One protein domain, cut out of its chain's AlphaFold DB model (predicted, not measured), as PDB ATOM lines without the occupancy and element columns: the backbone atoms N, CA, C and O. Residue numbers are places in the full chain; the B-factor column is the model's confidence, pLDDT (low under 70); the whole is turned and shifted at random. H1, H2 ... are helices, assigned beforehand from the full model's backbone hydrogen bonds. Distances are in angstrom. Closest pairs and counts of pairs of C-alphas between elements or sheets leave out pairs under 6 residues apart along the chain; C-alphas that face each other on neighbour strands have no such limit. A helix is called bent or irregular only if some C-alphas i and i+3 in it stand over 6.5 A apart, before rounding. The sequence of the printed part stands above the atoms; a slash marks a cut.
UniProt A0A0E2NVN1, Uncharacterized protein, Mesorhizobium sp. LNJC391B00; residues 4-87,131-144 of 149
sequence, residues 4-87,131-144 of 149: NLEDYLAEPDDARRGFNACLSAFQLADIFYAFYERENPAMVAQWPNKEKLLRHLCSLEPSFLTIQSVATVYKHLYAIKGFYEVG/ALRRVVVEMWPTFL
ATOM      1  N   ASN A   4       4.526  45.720 -45.362       91.12
ATOM      2  CA  ASN A   4       4.620  45.366 -43.942       91.12
ATOM      3  C   ASN A   4       5.696  44.299 -43.684       91.12
ATOM      4  O   ASN A   4       6.325  44.302 -42.627       91.12
ATOM      5  N   LEU A   5       5.939  43.399 -44.640       92.88
ATOM      6  CA  LEU A   5       7.043  42.451 -44.599       92.88
ATOM      7  C   LEU A   5       8.389  43.169 -44.693       92.88
ATOM      8  O   LEU A   5       9.303  42.816 -43.955       92.88
ATOM      9  N   GLU A   6       8.528  44.147 -45.590       92.88
ATOM     10  CA  GLU A   6       9.753  44.957 -45.695       92.88
ATOM     11  C   GLU A   6      10.038  45.685 -44.373       92.88
ATOM     12  O   GLU A   6      11.144  45.569 -43.840       92.88
ATOM     13  N   ASP A   7       9.023  46.332 -43.794       89.81
ATOM     14  CA  ASP A   7       9.128  47.043 -42.516       89.81
ATOM     15  C   ASP A   7       9.513  46.121 -41.352       89.81
ATOM     16  O   ASP A   7      10.307  46.506 -40.489       89.81
ATOM     17  N   TYR A   8       8.958  44.905 -41.317       90.00
ATOM     18  CA  TYR A   8       9.289  43.908 -40.302       90.00
ATOM     19  C   TYR A   8      10.706  43.358 -40.473       90.00
ATOM     20  O   TYR A   8      11.441  43.248 -39.501       90.00
ATOM     21  N   LEU A   9      11.136  43.054 -41.699       89.50
ATOM     22  CA  LEU A   9      12.482  42.526 -41.941       89.50
ATOM     23  C   LEU A   9      13.594  43.535 -41.628       89.50
ATOM     24  O   LEU A   9      14.741  43.120 -41.459       89.50
ATOM     25  N   ALA A  10      13.277  44.830 -41.555       89.06
ATOM     26  CA  ALA A  10      14.201  45.854 -41.080       89.06
ATOM     27  C   ALA A  10      14.444  45.783 -39.559       89.06
ATOM     28  O   ALA A  10      15.549  46.085 -39.116       89.06
ATOM     29  N   GLU A  11      13.438  45.370 -38.777       84.00
ATOM     30  CA  GLU A  11      13.475  45.238 -37.309       84.00
ATOM     31  C   GLU A  11      12.742  43.944 -36.878       84.00
ATOM     32  O   GLU A  11      11.599  43.993 -36.415       84.00
ATOM     33  N   PRO A  12      13.356  42.762 -37.094       83.44
ATOM     34  CA  PRO A  12      12.681  41.465 -36.965       83.44
ATOM     35  C   PRO A  12      12.319  41.043 -35.528       83.44
ATOM     36  O   PRO A  12      11.568  40.083 -35.346       83.44
ATOM     37  N   ASP A  13      12.777  41.765 -34.508       76.88
ATOM     38  CA  ASP A  13      12.344  41.654 -33.107       76.88
ATOM     39  C   ASP A  13      11.158  42.563 -32.742       76.88
ATOM     40  O   ASP A  13      10.587  42.421 -31.655       76.88
ATOM     41  N   ASP A  14      10.725  43.461 -33.630       80.81
ATOM     42  CA  ASP A  14       9.533  44.279 -33.413       80.81
ATOM     43  C   ASP A  14       8.262  43.439 -33.629       80.81
ATOM     44  O   ASP A  14       7.746  43.270 -34.741       80.81
ATOM     45  N   ALA A  15       7.712  42.938 -32.520       79.62
ATOM     46  CA  ALA A  15       6.475  42.164 -32.506       79.62
ATOM     47  C   ALA A  15       5.296  42.899 -33.161       79.62
ATOM     48  O   ALA A  15       4.464  42.267 -33.814       79.62
ATOM     49  N   ARG A  16       5.213  44.231 -33.047       82.44
ATOM     50  CA  ARG A  16       4.125  45.003 -33.656       82.44
ATOM     51  C   ARG A  16       4.239  44.995 -35.175       82.44
ATOM     52  O   ARG A  16       3.224  44.807 -35.849       82.44
ATOM     53  N   ARG A  17       5.443  45.176 -35.722       87.19
ATOM     54  CA  ARG A  17       5.671  45.064 -37.173       87.19
ATOM     55  C   ARG A  17       5.404  43.648 -37.664       87.19
ATOM     56  O   ARG A  17       4.706  43.482 -38.661       87.19
ATOM     57  N   GLY A  18       5.838  42.642 -36.905       89.12
ATOM     58  CA  GLY A  18       5.522  41.241 -37.181       89.12
ATOM     59  C   GLY A  18       4.012  40.980 -37.242       89.12
ATOM     60  O   GLY A  18       3.529  40.316 -38.158       89.12
ATOM     61  N   PHE A  19       3.234  41.551 -36.317       89.31
ATOM     62  CA  PHE A  19       1.773  41.407 -36.306       89.31
ATOM     63  C   PHE A  19       1.097  42.120 -37.469       89.31
ATOM     64  O   PHE A  19       0.170  41.561 -38.054       89.31
ATOM     65  N   ASN A  20       1.563  43.315 -37.831       90.56
ATOM     66  CA  ASN A  20       1.067  44.028 -39.005       90.56
ATOM     67  C   ASN A  20       1.300  43.219 -40.285       90.56
ATOM     68  O   ASN A  20       0.361  43.038 -41.059       90.56
ATOM     69  N   ALA A  21       2.505  42.669 -40.459       94.50
ATOM     70  CA  ALA A  21       2.834  41.803 -41.588       94.50
ATOM     71  C   ALA A  21       1.971  40.532 -41.607       94.50
ATOM     72  O   ALA A  21       1.485  40.115 -42.656       94.50
ATOM     73  N   CYS A  22       1.705  39.929 -40.444       94.31
ATOM     74  CA  CYS A  22       0.803  38.778 -40.366       94.31
ATOM     75  C   CYS A  22      -0.636  39.144 -40.734       94.31
ATOM     76  O   CYS A  22      -1.316  38.390 -41.430       94.31
ATOM     77  N   LEU A  23      -1.113  40.295 -40.259       93.81
ATOM     78  CA  LEU A  23      -2.460  40.772 -40.526       93.81
ATOM     79  C   LEU A  23      -2.668  41.033 -42.019       93.81
ATOM     80  O   LEU A  23      -3.658  40.542 -42.564       93.81
ATOM     81  N   SER A  24      -1.750  41.750 -42.671       94.62
ATOM     82  CA  SER A  24      -1.839  42.036 -44.106       94.62
ATOM     83  C   SER A  24      -1.762  40.751 -44.933       94.62
ATOM     84  O   SER A  24      -2.622  40.515 -45.788       94.62
ATOM     85  N   ALA A  25      -0.815  39.863 -44.613       95.19
ATOM     86  CA  ALA A  25      -0.656  38.578 -45.285       95.19
ATOM     87  C   ALA A  25      -1.898  37.684 -45.143       95.19
ATOM     88  O   ALA A  25      -2.281  37.014 -46.102       95.19
ATOM     89  N   PHE A  26      -2.552  37.678 -43.977       95.38
ATOM     90  CA  PHE A  26      -3.792  36.930 -43.763       95.38
ATOM     91  C   PHE A  26      -4.989  37.563 -44.489       95.38
ATOM     92  O   PHE A  26      -5.798  36.850 -45.082       95.38
ATOM     93  N   GLN A  27      -5.102  38.896 -44.483       94.44
ATOM     94  CA  GLN A  27      -6.190  39.624 -45.149       94.44
ATOM     95  C   GLN A  27      -6.225  39.408 -46.662       94.44
ATOM     96  O   GLN A  27      -7.294  39.513 -47.262       94.44
ATOM     97  N   LEU A  28      -5.098  39.055 -47.281       94.75
ATOM     98  CA  LEU A  28      -5.056  38.743 -48.705       94.75
ATOM     99  C   LEU A  28      -5.968  37.564 -49.078       94.75
ATOM    100  O   LEU A  28      -6.606  37.608 -50.127       94.75
ATOM    101  N   ALA A  29      -6.129  36.570 -48.197       95.31
ATOM    102  CA  ALA A  29      -7.079  35.474 -48.406       95.31
ATOM    103  C   ALA A  29      -8.535  35.971 -48.453       95.31
ATOM    104  O   ALA A  29      -9.341  35.490 -49.251       95.31
ATOM    105  N   ASP A  30      -8.867  36.946 -47.604       93.94
ATOM    106  CA  ASP A  30     -10.197  37.552 -47.528       93.94
ATOM    107  C   ASP A  30     -10.502  38.336 -48.804       93.94
ATOM    108  O   ASP A  30     -11.580  38.186 -49.381       93.94
ATOM    109  N   ILE A  31      -9.534  39.145 -49.240       94.50
ATOM    110  CA  ILE A  31      -9.624  39.966 -50.449       94.50
ATOM    111  C   ILE A  31      -9.743  39.069 -51.679       94.50
ATOM    112  O   ILE A  31     -10.658  39.266 -52.474       94.50
ATOM    113  N   PHE A  32      -8.874  38.064 -51.800       95.50
ATOM    114  CA  PHE A  32      -8.902  37.091 -52.888       95.50
ATOM    115  C   PHE A  32     -10.282  36.439 -53.007       95.50
ATOM    116  O   PHE A  32     -10.899  36.477 -54.071       95.50
ATOM    117  N   TYR A  33     -10.798  35.888 -51.904       96.12
ATOM    118  CA  TYR A  33     -12.077  35.184 -51.927       96.12
ATOM    119  C   TYR A  33     -13.231  36.123 -52.295       96.12
ATOM    120  O   TYR A  33     -14.009  35.808 -53.189       96.12
ATOM    121  N   ALA A  34     -13.322  37.291 -51.649       96.25
ATOM    122  CA  ALA A  34     -14.408  38.242 -51.882       96.25
ATOM    123  C   ALA A  34     -14.382  38.843 -53.297       96.25
ATOM    124  O   ALA A  34     -15.436  39.070 -53.893       96.25
ATOM    125  N   PHE A  35     -13.191  39.107 -53.841       95.69
ATOM    126  CA  PHE A  35     -13.035  39.603 -55.204       95.69
ATOM    127  C   PHE A  35     -13.504  38.559 -56.218       95.69
ATOM    128  O   PHE A  35     -14.386  38.842 -57.028       95.69
ATOM    129  N   TYR A  36     -12.980  37.335 -56.146       95.75
ATOM    130  CA  TYR A  36     -13.303  36.304 -57.130       95.75
ATOM    131  C   TYR A  36     -14.713  35.737 -56.971       95.75
ATOM    132  O   TYR A  36     -15.335  35.407 -57.973       95.75
ATOM    133  N   GLU A  37     -15.278  35.703 -55.765       96.00
ATOM    134  CA  GLU A  37     -16.697  35.374 -55.575       96.00
ATOM    135  C   GLU A  37     -17.620  36.337 -56.340       96.00
ATOM    136  O   GLU A  37     -18.676  35.926 -56.817       96.00
ATOM    137  N   ARG A  38     -17.217  37.606 -56.494       94.94
ATOM    138  CA  ARG A  38     -18.000  38.631 -57.192       94.94
ATOM    139  C   ARG A  38     -17.693  38.713 -58.687       94.94
ATOM    140  O   ARG A  38     -18.621  38.780 -59.485       94.94
ATOM    141  N   GLU A  39     -16.415  38.744 -59.054       95.38
ATOM    142  CA  GLU A  39     -15.979  39.064 -60.422       95.38
ATOM    143  C   GLU A  39     -15.794  37.819 -61.302       95.38
ATOM    144  O   GLU A  39     -16.060  37.861 -62.501       95.38
ATOM    145  N   ASN A  40     -15.342  36.697 -60.732       93.56
ATOM    146  CA  ASN A  40     -15.131  35.456 -61.479       93.56
ATOM    147  C   ASN A  40     -15.280  34.221 -60.566       93.56
ATOM    148  O   ASN A  40     -14.277  33.640 -60.130       93.56
ATOM    149  N   PRO A  41     -16.529  33.786 -60.293       94.38
ATOM    150  CA  PRO A  41     -16.813  32.721 -59.329       94.38
ATOM    151  C   PRO A  41     -16.149  31.381 -59.659       94.38
ATOM    152  O   PRO A  41     -15.941  30.561 -58.768       94.38
ATOM    153  N   ALA A  42     -15.791  31.144 -60.927       94.00
ATOM    154  CA  ALA A  42     -15.104  29.925 -61.341       94.00
ATOM    155  C   ALA A  42     -13.751  29.748 -60.628       94.00
ATOM    156  O   ALA A  42     -13.372  28.619 -60.324       94.00
ATOM    157  N   MET A  43     -13.067  30.848 -60.290       92.50
ATOM    158  CA  MET A  43     -11.770  30.831 -59.596       92.50
ATOM    159  C   MET A  43     -11.858  30.311 -58.160       92.50
ATOM    160  O   MET A  43     -10.907  29.722 -57.652       92.50
ATOM    161  N   VAL A  44     -13.002  30.507 -57.504       95.19
ATOM    162  CA  VAL A  44     -13.236  30.070 -56.120       95.19
ATOM    163  C   VAL A  44     -14.207  28.898 -56.023       95.19
ATOM    164  O   VAL A  44     -14.460  28.411 -54.927       95.19
ATOM    165  N   ALA A  45     -14.701  28.372 -57.148       94.50
ATOM    166  CA  ALA A  45     -15.723  27.323 -57.182       94.50
ATOM    167  C   ALA A  45     -15.324  26.041 -56.426       94.50
ATOM    168  O   ALA A  45     -16.180  25.356 -55.869       94.50
ATOM    169  N   GLN A  46     -14.025  25.726 -56.368       95.12
ATOM    170  CA  GLN A  46     -13.508  24.576 -55.615       95.12
ATOM    171  C   GLN A  46     -13.510  24.775 -54.087       95.12
ATOM    172  O   GLN A  46     -13.400  23.804 -53.334       95.12
ATOM    173  N   TRP A  47     -13.677  26.012 -53.614       96.44
ATOM    174  CA  TRP A  47     -13.805  26.360 -52.202       96.44
ATOM    175  C   TRP A  47     -15.181  26.995 -51.965       96.44
ATOM    176  O   TRP A  47     -15.319  28.208 -52.055       96.44
ATOM    177  N   PRO A  48     -16.216  26.209 -51.615       92.81
ATOM    178  CA  PRO A  48     -17.604  26.691 -51.550       92.81
ATOM    179  C   PRO A  48     -17.861  27.762 -50.479       92.81
ATOM    180  O   PRO A  48     -18.954  28.312 -50.396       92.81
ATOM    181  N   ASN A  49     -16.893  27.993 -49.597       94.75
ATOM    182  CA  ASN A  49     -16.879  29.097 -48.659       94.75
ATOM    183  C   ASN A  49     -15.428  29.430 -48.290       94.75
ATOM    184  O   ASN A  49     -14.508  28.621 -48.465       94.75
ATOM    185  N   LYS A  50     -15.247  30.605 -47.690       93.81
ATOM    186  CA  LYS A  50     -13.956  31.087 -47.196       93.81
ATOM    187  C   LYS A  50     -13.257  30.099 -46.252       93.81
ATOM    188  O   LYS A  50     -12.043  29.956 -46.315       93.81
ATOM    189  N   GLU A  51     -13.993  29.381 -45.401       94.00
ATOM    190  CA  GLU A  51     -13.400  28.393 -44.486       94.00
ATOM    191  C   GLU A  51     -12.671  27.277 -45.254       94.00
ATOM    192  O   GLU A  51     -11.575  26.864 -44.871       94.00
ATOM    193  N   LYS A  52     -13.246  26.804 -46.367       96.69
ATOM    194  CA  LYS A  52     -12.608  25.798 -47.226       96.69
ATOM    195  C   LYS A  52     -11.362  26.338 -47.922       96.69
ATOM    196  O   LYS A  52     -10.388  25.593 -48.005       96.69
ATOM    197  N   LEU A  53     -11.361  27.606 -48.340       96.81
ATOM    198  CA  LEU A  53     -10.159  28.257 -48.869       96.81
ATOM    199  C   LEU A  53      -9.059  28.313 -47.800       96.81
ATOM    200  O   LEU A  53      -7.946  27.867 -48.049       96.81
ATOM    201  N   LEU A  54      -9.366  28.794 -46.592       95.25
ATOM    202  CA  LEU A  54      -8.370  28.919 -45.519       95.25
ATOM    203  C   LEU A  54      -7.764  27.563 -45.127       95.25
ATOM    204  O   LEU A  54      -6.551  27.453 -44.953       95.25
ATOM    205  N   ARG A  55      -8.587  26.508 -45.048       94.81
ATOM    206  CA  ARG A  55      -8.101  25.136 -44.816       94.81
ATOM    207  C   ARG A  55      -7.186  24.657 -45.941       94.81
ATOM    208  O   ARG A  55      -6.206  23.971 -45.667       94.81
ATOM    209  N   HIS A  56      -7.500  25.006 -47.188       96.75
ATOM    210  CA  HIS A  56      -6.655  24.668 -48.326       96.75
ATOM    211  C   HIS A  56      -5.311  25.405 -48.277       96.75
ATOM    212  O   HIS A  56      -4.275  24.757 -48.398       96.75
ATOM    213  N   LEU A  57      -5.301  26.710 -47.999       96.81
ATOM    214  CA  LEU A  57      -4.066  27.483 -47.826       96.81
ATOM    215  C   LEU A  57      -3.187  26.905 -46.701       96.81
ATOM    216  O   LEU A  57      -1.992  26.723 -46.895       96.81
ATOM    217  N   CYS A  58      -3.784  26.490 -45.574       93.62
ATOM    218  CA  CYS A  58      -3.056  25.785 -44.508       93.62
ATOM    219  C   CYS A  58      -2.467  24.437 -44.959       93.62
ATOM    220  O   CYS A  58      -1.453  24.004 -44.417       93.62
ATOM    221  N   SER A  59      -3.119  23.744 -45.900       95.06
ATOM    222  CA  SER A  59      -2.604  22.488 -46.458       95.06
ATOM    223  C   SER A  59      -1.485  22.700 -47.478       95.06
ATOM    224  O   SER A  59      -0.638  21.823 -47.619       95.06
ATOM    225  N   LEU A  60      -1.475  23.850 -48.163       95.69
ATOM    226  CA  LEU A  60      -0.410  24.243 -49.085       95.69
ATOM    227  C   LEU A  60       0.845  24.686 -48.328       95.69
ATOM    228  O   LEU A  60       1.935  24.221 -48.640       95.69
ATOM    229  N   GLU A  61       0.686  25.544 -47.319       96.12
ATOM    230  CA  GLU A  61       1.784  26.028 -46.481       96.12
ATOM    231  C   GLU A  61       1.366  26.027 -44.999       96.12
ATOM    232  O   GLU A  61       0.604  26.895 -44.562       96.12
ATOM    233  N   PRO A  62       1.878  25.090 -44.179       91.75
ATOM    234  CA  PRO A  62       1.547  25.009 -42.755       91.75
ATOM    235  C   PRO A  62       1.896  26.257 -41.930       91.75
ATOM    236  O   PRO A  62       1.313  26.461 -40.859       91.75
ATOM    237  N   SER A  63       2.832  27.101 -42.375       91.94
ATOM    238  CA  SER A  63       3.104  28.402 -41.748       91.94
ATOM    239  C   SER A  63       1.955  29.394 -41.920       91.94
ATOM    240  O   SER A  63       1.821  30.291 -41.088       91.94
ATOM    241  N   PHE A  64       1.067  29.207 -42.901       94.25
ATOM    242  CA  PHE A  64      -0.134  30.034 -43.050       94.25
ATOM    243  C   PHE A  64      -1.025  29.980 -41.803       94.25
ATOM    244  O   PHE A  64      -1.567  31.004 -41.394       94.25
ATOM    245  N   LEU A  65      -1.093  28.827 -41.123       88.94
ATOM    246  CA  LEU A  65      -1.809  28.707 -39.852       88.94
ATOM    247  C   LEU A  65      -1.190  29.590 -38.757       88.94
ATOM    248  O   LEU A  65      -1.922  30.229 -38.009       88.94
ATOM    249  N   THR A  66       0.146  29.678 -38.686       87.31
ATOM    250  CA  THR A  66       0.822  30.599 -37.751       87.31
ATOM    251  C   THR A  66       0.420  32.042 -38.041       87.31
ATOM    252  O   THR A  66       0.034  32.763 -37.125       87.31
ATOM    253  N   ILE A  67       0.467  32.449 -39.314       92.50
ATOM    254  CA  ILE A  67       0.099  33.803 -39.745       92.50
ATOM    255  C   ILE A  67      -1.362  34.116 -39.396       92.50
ATOM    256  O   ILE A  67      -1.648  35.165 -38.819       92.50
ATOM    257  N   GLN A  68      -2.280  33.184 -39.674       89.88
ATOM    258  CA  GLN A  68      -3.694  33.308 -39.328       89.88
ATOM    259  C   GLN A  68      -3.905  33.474 -37.818       89.88
ATOM    260  O   GLN A  68      -4.661  34.359 -37.404       89.88
ATOM    261  N   SER A  69      -3.271  32.640 -36.994       84.62
ATOM    262  CA  SER A  69      -3.431  32.699 -35.539       84.62
ATOM    263  C   SER A  69      -2.861  33.999 -34.964       84.62
ATOM    264  O   SER A  69      -3.553  34.690 -34.222       84.62
ATOM    265  N   VAL A  70      -1.665  34.428 -35.388       86.44
ATOM    266  CA  VAL A  70      -1.082  35.715 -34.961       86.44
ATOM    267  C   VAL A  70      -1.969  36.895 -35.375       86.44
ATOM    268  O   VAL A  70      -2.266  37.763 -34.554       86.44
ATOM    269  N   ALA A  71      -2.470  36.914 -36.614       89.06
ATOM    270  CA  ALA A  71      -3.388  37.954 -37.081       89.06
ATOM    271  C   ALA A  71      -4.708  37.975 -36.289       89.06
ATOM    272  O   ALA A  71      -5.276  39.042 -36.044       89.06
ATOM    273  N   THR A  72      -5.206  36.806 -35.883       83.62
ATOM    274  CA  THR A  72      -6.437  36.660 -35.094       83.62
ATOM    275  C   THR A  72      -6.234  37.176 -33.673       83.62
ATOM    276  O   THR A  72      -7.013  38.015 -33.213       83.62
ATOM    277  N   VAL A  73      -5.134  36.781 -33.022       76.62
ATOM    278  CA  VAL A  73      -4.692  37.330 -31.732       76.62
ATOM    279  C   VAL A  73      -4.597  38.850 -31.797       76.62
ATOM    280  O   VAL A  73      -5.188  39.542 -30.969       76.62
ATOM    281  N   TYR A  74      -3.937  39.382 -32.826       82.19
ATOM    282  CA  TYR A  74      -3.767  40.820 -33.006       82.19
ATOM    283  C   TYR A  74      -5.108  41.562 -33.130       82.19
ATOM    284  O   TYR A  74      -5.336  42.551 -32.432       82.19
ATOM    285  N   LYS A  75      -6.052  41.047 -33.932       79.25
ATOM    286  CA  LYS A  75      -7.414  41.609 -34.037       79.25
ATOM    287  C   LYS A  75      -8.143  41.610 -32.690       79.25
ATOM    288  O   LYS A  75      -8.805  42.595 -32.356       79.25
ATOM    289  N   HIS A  76      -8.020  40.538 -31.907       70.12
ATOM    290  CA  HIS A  76      -8.655  40.441 -30.592       70.12
ATOM    291  C   HIS A  76      -8.038  41.390 -29.559       70.12
ATOM    292  O   HIS A  76      -8.787  42.014 -28.805       70.12
ATOM    293  N   LEU A  77      -6.713  41.571 -29.566       66.31
ATOM    294  CA  LEU A  77      -6.033  42.548 -28.708       66.31
ATOM    295  C   LEU A  77      -6.582  43.967 -28.929       66.31
ATOM    296  O   LEU A  77      -6.895  44.665 -27.964       66.31
ATOM    297  N   TYR A  78      -6.792  44.367 -30.186       64.12
ATOM    298  CA  TYR A  78      -7.388  45.669 -30.514       64.12
ATOM    299  C   TYR A  78      -8.874  45.763 -30.147       64.12
ATOM    300  O   TYR A  78      -9.329  46.807 -29.672       64.12
ATOM    301  N   ALA A  79      -9.643  44.689 -30.341       60.09
ATOM    302  CA  ALA A  79     -11.080  44.676 -30.064       60.09
ATOM    303  C   ALA A  79     -11.410  44.830 -28.570       60.09
ATOM    304  O   ALA A  79     -12.443  45.401 -28.220       60.09
ATOM    305  N   ILE A  80     -10.535  44.347 -27.684       56.50
ATOM    306  CA  ILE A  80     -10.782  44.318 -26.235       56.50
ATOM    307  C   ILE A  80     -10.488  45.677 -25.559       56.50
ATOM    308  O   ILE A  80     -10.855  45.865 -24.402       56.50
ATOM    309  N   LYS A  81      -9.895  46.670 -26.254       49.56
ATOM    310  CA  LYS A  81      -9.436  47.957 -25.666       49.56
ATOM    311  C   LYS A  81      -8.610  47.789 -24.376       49.56
ATOM    312  O   LYS A  81      -8.529  48.709 -23.563       49.56
ATOM    313  N   GLY A  82      -8.017  46.615 -24.163       41.19
ATOM    314  CA  GLY A  82      -7.126  46.389 -23.037       41.19
ATOM    315  C   GLY A  82      -5.837  47.167 -23.267       41.19
ATOM    316  O   GLY A  82      -5.277  47.134 -24.361       41.19
ATOM    317  N   PHE A  83      -5.384  47.900 -22.253       35.72
ATOM    318  CA  PHE A  83      -4.041  48.466 -22.246       35.72
ATOM    319  C   PHE A  83      -3.051  47.304 -22.124       35.72
ATOM    320  O   PHE A  83      -2.886  46.749 -21.042       35.72
ATOM    321  N   TYR A  84      -2.432  46.920 -23.237       41.59
ATOM    322  CA  TYR A  84      -1.328  45.968 -23.253       41.59
ATOM    323  C   TYR A  84      -0.078  46.724 -23.708       41.59
ATOM    324  O   TYR A  84      -0.046  47.260 -24.818       41.59
ATOM    325  N   GLU A  85       0.927  46.820 -22.838       34.03
ATOM    326  CA  GLU A  85       2.243  47.334 -23.217       34.03
ATOM    327  C   GLU A  85       2.932  46.298 -24.110       34.03
ATOM    328  O   GLU A  85       3.364  45.243 -23.653       34.03
ATOM    329  N   VAL A  86       3.015  46.598 -25.408       41.38
ATOM    330  CA  VAL A  86       3.936  45.923 -26.328       41.38
ATOM    331  C   VAL A  86       5.275  46.637 -26.178       41.38
ATOM    332  O   VAL A  86       5.527  47.639 -26.844       41.38
ATOM    333  N   GLY A  87       6.078  46.184 -25.219       31.73
ATOM    334  CA  GLY A  87       7.430  46.682 -25.001       31.73
ATOM    335  C   GLY A  87       8.452  45.805 -25.718       31.73
ATOM    336  O   GLY A  87       8.629  44.647 -25.355       31.73
ATOM    337  N   ALA A 131       8.098  32.101 -41.163       93.38
ATOM    338  CA  ALA A 131       6.694  31.910 -41.513       93.38
ATOM    339  C   ALA A 131       6.216  32.936 -42.549       93.38
ATOM    340  O   ALA A 131       5.590  32.559 -43.541       93.38
ATOM    341  N   LEU A 132       6.554  34.212 -42.353       95.31
ATOM    342  CA  LEU A 132       6.203  35.291 -43.270       95.31
ATOM    343  C   LEU A 132       6.883  35.130 -44.628       95.31
ATOM    344  O   LEU A 132       6.222  35.319 -45.643       95.31
ATOM    345  N   ARG A 133       8.157  34.721 -44.685       95.38
ATOM    346  CA  ARG A 133       8.829  34.442 -45.967       95.38
ATOM    347  C   ARG A 133       8.128  33.328 -46.743       95.38
ATOM    348  O   ARG A 133       7.780  33.540 -47.900       95.38
ATOM    349  N   ARG A 134       7.830  32.199 -46.096       96.19
ATOM    350  CA  ARG A 134       7.109  31.088 -46.742       96.19
ATOM    351  C   ARG A 134       5.737  31.502 -47.262       96.19
ATOM    352  O   ARG A 134       5.354  31.147 -48.368       96.19
ATOM    353  N   VAL A 135       4.988  32.286 -46.492       96.38
ATOM    354  CA  VAL A 135       3.634  32.687 -46.892       96.38
ATOM    355  C   VAL A 135       3.660  33.794 -47.949       96.38
ATOM    356  O   VAL A 135       3.009  33.676 -48.982       96.38
ATOM    357  N   VAL A 136       4.409  34.868 -47.712       96.12
ATOM    358  CA  VAL A 136       4.360  36.088 -48.530       96.12
ATOM    359  C   VAL A 136       5.247  36.007 -49.764       96.12
ATOM    360  O   VAL A 136       4.857  36.503 -50.816       96.12
ATOM    361  N   VAL A 137       6.426  35.396 -49.655       94.81
ATOM    362  CA  VAL A 137       7.405  35.348 -50.753       94.81
ATOM    363  C   VAL A 137       7.248  34.082 -51.591       94.81
ATOM    364  O   VAL A 137       7.476  34.130 -52.794       94.81
ATOM    365  N   GLU A 138       6.851  32.959 -50.988       95.38
ATOM    366  CA  GLU A 138       6.813  31.664 -51.684       95.38
ATOM    367  C   GLU A 138       5.378  31.249 -52.055       95.38
ATOM    368  O   GLU A 138       5.075  31.021 -53.229       95.38
ATOM    369  N   MET A 139       4.467  31.187 -51.078       96.31
ATOM    370  CA  MET A 139       3.101  30.700 -51.292       96.31
ATOM    371  C   MET A 139       2.257  31.678 -52.115       96.31
ATOM    372  O   MET A 139       1.691  31.275 -53.130       96.31
ATOM    373  N   TRP A 140       2.153  32.949 -51.704       95.44
ATOM    374  CA  TRP A 140       1.243  33.899 -52.354       95.44
ATOM    375  C   TRP A 140       1.521  34.107 -53.848       95.44
ATOM    376  O   TRP A 140       0.569  33.993 -54.617       95.44
ATOM    377  N   PRO A 141       2.769  34.321 -54.301       93.44
ATOM    378  CA  PRO A 141       3.054  34.467 -55.731       93.44
ATOM    379  C   PRO A 141       2.733  33.219 -56.558       93.44
ATOM    380  O   PRO A 141       2.436  33.329 -57.740       93.44
ATOM    381  N   THR A 142       2.783  32.034 -55.942       93.19
ATOM    382  CA  THR A 142       2.457  30.764 -56.609       93.19
ATOM    383  C   THR A 142       0.950  30.494 -56.625       93.19
ATOM    384  O   THR A 142       0.440  29.842 -57.531       93.19
ATOM    385  N   PHE A 143       0.236  30.954 -55.596       94.12
ATOM    386  CA  PHE A 143      -1.201  30.744 -55.447       94.12
ATOM    387  C   PHE A 143      -2.030  31.759 -56.239       94.12
ATOM    388  O   PHE A 143      -3.088  31.414 -56.768       94.12
ATOM    389  N   LEU A 144      -1.589  33.018 -56.274       92.00
ATOM    390  CA  LEU A 144      -2.324  34.079 -56.945       92.00
ATOM    391  C   LEU A 144      -2.278  33.890 -58.468       92.00
ATOM    392  O   LEU A 144      -1.244  33.496 -59.008       92.00
TER     393      LEU A 144
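Overview. This is residues 4 to 87 and 131 to 144 of the 149 residues of an uncharacterized protein of Mesorhizobium sp. LNJC391B00 (UniProt A0A0E2NVN1). What shape do these atoms make? The long helix H2 is a spine: H1 folds back beside its first part in a helical hairpin, H5 runs side by side with it, H4 crosses it at nearly a right angle, and H3 meets it steeply. Residues 76 to 85, the end of H4 and part of the tail after it, stick out from this body. What is printed? There are 98 residues with five named helices, H1 to H5 in chain order, and no named strand; the class is all helix. How is it proportioned? It is only just compact, close to loose, with a radius of gyration of the C-alphas of 14.6 A, and elongated, spanning 46 by 29 by 22 A.

Arrangement. What touches the hub H2, residues 15 to 39? H4, residues 63 to 79, touches residues 19 to 26 of H2, about perpendicular at 78 degrees; the closest C-alphas, of Leu 23 and Ala 71, are 4.5 A apart. H1, residues 4 to 10, touches H2 at a shallow tilt of 25 degrees, opposite ways, with the C-alphas of Asn 4 and Ala 21 closest at 4.6 A. H5, residues 131 to 143, touches H2 at a shallow tilt of 18 degrees, the same way, with the C-alphas of Ala 25 and Val 136 closest at 6.5 A. Where is H3, residues 50 to 60? It touches H2 at a steep tilt of 60 degrees, with the C-alphas of Tyr 33 and Lys 50 closest at 6.5 A, and is apart from H1. H3 and H4 only just touch, only at the corner by their link, with 3 pairs of C-alphas within 8 A; the closest, of Cys 58 and Phe 64, are 5.4 A apart. How do the backbones run? Every O i to N i+4 pair is within hydrogen-bond range in H1, H3 and H4, against 19 of 21 in H2 and 4 of 9 in H5, where 4 of 10 O i to N i+3 pairs are within range.

Along the chain. Where does H2 lie? It is 36.0 A long, from C-alpha 15 at (6.475, 42.164, -32.506) to C-alpha 39 at (-15.979, 39.064, -60.422). How long are the others? H1 measures 10.0 A, H3 15.3 A, H4 24.5 A and H5 16.1 A. Is any helix irregular? H5 is, but only just: C-alphas 137 and 140 are 6.53 A apart.

Size, cuts and confidence. How far does it reach? The two C-alphas farthest apart, of Ala 42 and Gly 87, are 45.9 A apart. Where is the cut? Residues 88 to 130 are not printed, and C-alphas 87 and 131 are 22.2 A apart across it; of the links printed whole, none is long. Where is confidence low? Residues 77 to 87 have pLDDT under 70.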